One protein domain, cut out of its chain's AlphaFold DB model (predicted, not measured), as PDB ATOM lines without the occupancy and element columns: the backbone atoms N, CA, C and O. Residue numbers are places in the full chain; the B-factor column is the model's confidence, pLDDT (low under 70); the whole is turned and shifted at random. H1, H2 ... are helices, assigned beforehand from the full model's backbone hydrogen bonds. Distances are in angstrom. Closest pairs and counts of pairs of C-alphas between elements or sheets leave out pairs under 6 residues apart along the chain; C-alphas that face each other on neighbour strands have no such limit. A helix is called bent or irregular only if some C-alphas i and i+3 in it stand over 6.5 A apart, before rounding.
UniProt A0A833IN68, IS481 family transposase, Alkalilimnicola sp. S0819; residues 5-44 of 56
ATOM      1  N   GLU A   5      46.550  42.527 320.634       86.12
ATOM      2  CA  GLU A   5      45.151  42.343 320.271       86.12
ATOM      3  C   GLU A   5      44.915  41.020 319.524       86.12
ATOM      4  O   GLU A   5      43.994  40.263 319.846       86.12
ATOM      5  N   GLN A   6      45.773  40.690 318.556       87.50
ATOM      6  CA  GLN A   6      45.657  39.462 317.769       87.50
ATOM      7  C   GLN A   6      45.885  38.216 318.635       87.50
ATOM      8  O   GLN A   6      45.204  37.200 318.471       87.50
ATOM      9  N   THR A   7      46.808  38.312 319.592       87.38
ATOM     10  CA  THR A   7      47.102  37.233 320.543       87.38
ATOM     11  C   THR A   7      45.919  36.982 321.477       87.38
ATOM     12  O   THR A   7      45.513  35.832 321.651       87.38
ATOM     13  N   LEU A   8      45.306  38.041 322.015       86.12
ATOM     14  CA  LEU A   8      44.123  37.939 322.873       86.12
ATOM     15  C   LEU A   8      42.911  37.377 322.118       86.12
ATOM     16  O   LEU A   8      42.244  36.475 322.624       86.12
ATOM     17  N   LYS A   9      42.659  37.825 320.881       83.38
ATOM     18  CA  LYS A   9      41.583  37.274 320.036       83.38
ATOM     19  C   LYS A   9      41.770  35.778 319.782       83.38
ATOM     20  O   LYS A   9      40.816  35.010 319.902       83.38
ATOM     21  N   ARG A  10      43.000  35.349 319.478       82.62
ATOM     22  CA  ARG A  10      43.322  33.934 319.249       82.62
ATOM     23  C   ARG A  10      43.184  33.099 320.520       82.62
ATOM     24  O   ARG A  10      42.660  31.991 320.448       82.62
ATOM     25  N   TYR A  11      43.602  33.635 321.666       77.38
ATOM     26  CA  TYR A  11      43.413  32.995 322.965       77.38
ATOM     27  C   TYR A  11      41.925  32.810 323.290       77.38
ATOM     28  O   TYR A  11      41.503  31.689 323.559       77.38
ATOM     29  N   CYS A  12      41.115  33.869 323.176       74.25
ATOM     30  CA  CYS A  12      39.669  33.795 323.389       74.25
ATOM     31  C   CYS A  12      39.004  32.784 322.448       74.25
ATOM     32  O   CYS A  12      38.197  31.973 322.892       74.25
ATOM     33  N   HIS A  13      39.365  32.791 321.162       76.94
ATOM     34  CA  HIS A  13      38.833  31.836 320.192       76.94
ATOM     35  C   HIS A  13      39.173  30.385 320.570       76.94
ATOM     36  O   HIS A  13      38.283  29.539 320.625       76.94
ATOM     37  N   LEU A  14      40.439  30.102 320.894       72.88
ATOM     38  CA  LEU A  14      40.885  28.762 321.280       72.88
ATOM     39  C   LEU A  14      40.219  28.286 322.579       72.88
ATOM     40  O   LEU A  14      39.781  27.139 322.656       72.88
ATOM     41  N   TYR A  15      40.117  29.169 323.573       65.31
ATOM     42  CA  TYR A  15      39.522  28.871 324.872       65.31
ATOM     43  C   TYR A  15      38.010  28.633 324.777       65.31
ATOM     44  O   TYR A  15      37.500  27.697 325.388       65.31
ATOM     45  N   ASN A  16      37.300  29.417 323.958       66.00
ATOM     46  CA  ASN A  16      35.867  29.231 323.723       66.00
ATOM     47  C   ASN A  16      35.557  27.910 323.002       66.00
ATOM     48  O   ASN A  16      34.526  27.301 323.276       66.00
ATOM     49  N   HIS A  17      36.436  27.453 322.103       63.06
ATOM     50  CA  HIS A  17      36.251  26.186 321.390       63.06
ATOM     51  C   HIS A  17      36.663  24.950 322.201       63.06
ATOM     52  O   HIS A  17      36.040  23.901 322.059       63.06
ATOM     53  N   HIS A  18      37.679  25.061 323.057       65.69
ATOM     54  CA  HIS A  18      38.223  23.934 323.817       65.69
ATOM     55  C   HIS A  18      38.228  24.229 325.310       65.69
ATOM     56  O   HIS A  18      39.291  24.296 325.926       65.69
ATOM     57  N   ILE A  19      37.044  24.387 325.906       66.31
ATOM     58  CA  ILE A  19      36.939  24.526 327.358       66.31
ATOM     59  C   ILE A  19      37.387  23.199 327.995       66.31
ATOM     60  O   ILE A  19      36.675  22.194 327.887       66.31
ATOM     61  N   PRO A  20      38.545  23.153 328.676       69.44
ATOM     62  CA  PRO A  20      38.998  21.928 329.309       69.44
ATOM     63  C   PRO A  20      38.090  21.629 330.506       69.44
ATOM     64  O   PRO A  20      37.858  22.502 331.341       69.44
ATOM     65  N   GLN A  21      37.641  20.381 330.668       64.62
ATOM     66  CA  GLN A  21      36.815  19.971 331.820       64.62
ATOM     67  C   GLN A  21      37.489  20.268 333.173       64.62
ATOM     68  O   GLN A  21      36.818  20.555 334.164       64.62
ATOM     69  N   LYS A  22      38.830  20.277 333.211       68.00
ATOM     70  CA  LYS A  22      39.617  20.690 334.382       68.00
ATOM     71  C   LYS A  22      39.358  22.148 334.778       68.00
ATOM     72  O   LYS A  22      39.249  22.443 335.962       68.00
ATOM     73  N   ALA A  23      39.206  23.046 333.804       72.50
ATOM     74  CA  ALA A  23      38.880  24.451 334.057       72.50
ATOM     75  C   ALA A  23      37.435  24.638 334.555       72.50
ATOM     76  O   ALA A  23      37.112  25.663 335.145       72.50
ATOM     77  N   LEU A  24      36.578  23.630 334.364       76.38
ATOM     78  CA  LEU A  24      35.199  23.595 334.856       76.38
ATOM     79  C   LEU A  24      35.063  22.905 336.222       76.38
ATOM     80  O   LEU A  24      33.954  22.567 336.630       76.38
ATOM     81  N   GLY A  25      36.173  22.654 336.925       81.00
ATOM     82  CA  GLY A  25      36.155  21.959 338.213       81.00
ATOM     83  C   GLY A  25      35.709  20.502 338.089       81.00
ATOM     84  O   GLY A  25      34.968  20.018 338.937       81.00
ATOM     85  N   HIS A  26      36.115  19.825 337.008       77.44
ATOM     86  CA  HIS A  26      35.714  18.449 336.687       77.44
ATOM     87  C   HIS A  26      34.205  18.271 336.450       77.44
ATOM     88  O   HIS A  26      33.688  17.158 336.515       77.44
ATOM     89  N   LYS A  27      33.489  19.356 336.137       77.44
ATOM     90  CA  LYS A  27      32.092  19.293 335.704       77.44
ATOM     91  C   LYS A  27      32.001  19.060 334.201       77.44
ATOM     92  O   LYS A  27      32.824  19.555 333.426       77.44
ATOM     93  N   ALA A  28      30.956  18.353 333.775       79.19
ATOM     94  CA  ALA A  28      30.658  18.234 332.356       79.19
ATOM     95  C   ALA A  28      30.321  19.626 331.775       79.19
ATOM     96  O   ALA A  28      29.603  20.391 332.428       79.19
ATOM     97  N   PRO A  29      30.756  19.960 330.544       78.62
ATOM     98  CA  PRO A  29      30.513  21.274 329.941       78.62
ATOM     99  C   PRO A  29      29.043  21.704 329.968       78.62
ATOM    100  O   PRO A  29      28.730  22.818 330.376       78.62
ATOM    101  N   ILE A  30      28.121  20.791 329.652       79.81
ATOM    102  CA  ILE A  30      26.675  21.058 329.681       79.81
ATOM    103  C   ILE A  30      26.182  21.411 331.093       79.81
ATOM    104  O   ILE A  30      25.330  22.286 331.243       79.81
ATOM    105  N   GLN A  31      26.705  20.760 332.138       79.75
ATOM    106  CA  GLN A  31      26.330  21.066 333.523       79.75
ATOM    107  C   GLN A  31      26.812  22.464 333.921       79.75
ATOM    108  O   GLN A  31      26.023  23.254 334.438       79.75
ATOM    109  N   ALA A  32      28.071  22.796 333.614       83.62
ATOM    110  CA  ALA A  32      28.639  24.114 333.895       83.62
ATOM    111  C   ALA A  32      27.893  25.231 333.149       83.62
ATOM    112  O   ALA A  32      27.530  26.243 333.747       83.62
ATOM    113  N   MET A  33      27.576  25.019 331.866       83.31
ATOM    114  CA  MET A  33      26.800  25.980 331.085       83.31
ATOM    115  C   MET A  33      25.406  26.200 331.693       83.31
ATOM    116  O   MET A  33      24.980  27.345 331.827       83.31
ATOM    117  N   ARG A  34      24.698  25.138 332.112       83.69
ATOM    118  CA  ARG A  34      23.364  25.263 332.736       83.69
ATOM    119  C   ARG A  34      23.411  26.046 334.046       83.69
ATOM    120  O   ARG A  34      22.508  26.831 334.322       83.69
ATOM    121  N   GLU A  35      24.443  25.839 334.860       86.62
ATOM    122  CA  GLU A  35      24.652  26.616 336.086       86.62
ATOM    123  C   GLU A  35      24.902  28.100 335.784       86.62
ATOM    124  O   GLU A  35      24.333  28.965 336.449       86.62
ATOM    125  N   TRP A  36      25.707  28.408 334.765       87.69
ATOM    126  CA  TRP A  36      25.958  29.786 334.346       87.69
ATOM    127  C   TRP A  36      24.721  30.470 333.772       87.69
ATOM    128  O   TRP A  36      24.457  31.608 334.150       87.69
ATOM    129  N   GLN A  37      23.916  29.775 332.966       86.44
ATOM    130  CA  GLN A  37      22.664  30.323 332.436       86.44
ATOM    131  C   GLN A  37      21.691  30.718 333.556       86.44
ATOM    132  O   GLN A  37      21.032  31.747 333.462       86.44
ATOM    133  N   LYS A  38      21.641  29.955 334.658       87.62
ATOM    134  CA  LYS A  38      20.830  30.314 335.837       87.62
ATOM    135  C   LYS A  38      21.354  31.549 336.573       87.62
ATOM    136  O   LYS A  38      20.565  32.310 337.116       87.62
ATOM    137  N   ARG A  39      22.679  31.721 336.645       89.56
ATOM    138  CA  ARG A  39      23.321  32.828 337.381       89.56
ATOM    139  C   ARG A  39      23.347  34.137 336.591       89.56
ATOM    140  O   ARG A  39      23.320  35.201 337.198       89.56
ATOM    141  N   ARG A  40      23.466  34.054 335.265       86.38
ATOM    142  CA  ARG A  40      23.608  35.186 334.337       86.38
ATOM    143  C   ARG A  40      22.825  34.913 333.048       86.38
ATOM    144  O   ARG A  40      23.437  34.646 332.014       86.38
ATOM    145  N   PRO A  41      21.484  34.906 333.098       86.62
ATOM    146  CA  PRO A  41      20.667  34.608 331.922       86.62
ATOM    147  C   PRO A  41      20.858  35.639 330.798       86.62
ATOM    148  O   PRO A  41      20.740  35.292 329.629       86.62
ATOM    149  N   ASP A  42      21.225  36.872 331.144       87.88
ATOM    150  CA  ASP A  42      21.495  37.996 330.243       87.88
ATOM    151  C   ASP A  42      22.650  37.749 329.259       87.88
ATOM    152  O   ASP A  42      22.661  38.304 328.163       87.88
ATOM    153  N   LEU A  43      23.602  36.881 329.617       83.06
ATOM    154  CA  LEU A  43      24.742  36.535 328.763       83.06
ATOM    155  C   LEU A  43      24.414  35.452 327.722       83.06
ATOM    156  O   LEU A  43      25.231  35.174 326.843       83.06
ATOM    157  N   PHE A  44      23.243  34.816 327.815       82.25
ATOM    158  CA  PHE A  44      22.855  33.713 326.943       82.25
ATOM    159  C   PHE A  44      21.797  34.168 325.943       82.25
ATOM    160  O   PHE A  44      20.636  34.359 326.281       82.25
TER     161      PHE A  44
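This is residues 5 to 44 of the 56 residues of the protein "IS481 family transposase" of Alkalilimnicola sp. S0819 (UniProt A0A833IN68). Two helical arms, H1 and H3, make an open, wide V with the tiny helix H2 at its bend, and the space between the arms is empty. H1 is one arm and stands free along its whole length; H3 is the other, near H2 at Ala 32 and free at residues 37 to 39, and residues 40 to 44 make a small hook beyond the far end of H3. The printed part has 40 residues with three named helices, in the order H1, H2, H3, and no named strand; the class is all helix, with 28 of the 40 residues in named elements. The whole is loose, with a radius of gyration of the C-alphas of 12.0 A, and flat, spanning 32 by 25 by 12 A.

H1 is residues 5 to 17, Glu 5 to His 17, the longest helix by residues. It begins at C-alpha 5 at (45.151, 42.343, 320.271) and measures 18.5 A from first to last C-alpha, ending at C-alpha 17 at (36.251, 26.186, 321.390). H2 is residues 21 to 24, Gln 21 to Leu 24, and measures 5.0 A. H3 is residues 29 to 39, Pro 29 to Arg 39, and measures 15.5 A, ending at C-alpha 39 at (23.321, 32.828, 337.381). No helix is bent or irregular.

H1 touches no helix. H1 and H2 are apart, although a tight link of 3 residues joins them. H1 and H3 are apart as well. A tight link of 4 residues joins H2 to H3. H2 and H3 are close but not clearly touching, with 2 pairs of C-alphas within 8 A; the closest C-alphas are those of Leu 24 and Ala 32, 6.7 A apart. The centres of H2 and H3 are 12.9 A apart. In H1 and H3 every pair of O of residue i and N of residue i+4 is within hydrogen-bond range; H2, with 4 residues, is too short for such a pair, and its 1 pair of O of residue i and N of residue i+3 is within range.

The two C-alphas farthest apart are those of Gln 6 and Lys 38, 32.0 A, while the first and last printed C-alphas, of Glu 5 and Phe 44, are 24.8 A apart. Residues 5 to 18, of which 5 to 17 belong to H1, stand free, and so do residues 37 to 43, of which 37 to 39 belong to H3. The printed part has no cut, and neither of its two links between helices is long. In this predicted model the mean pLDDT of the printed part is 79.0; residues 15 to 22 are under 70, a stretch of low confidence.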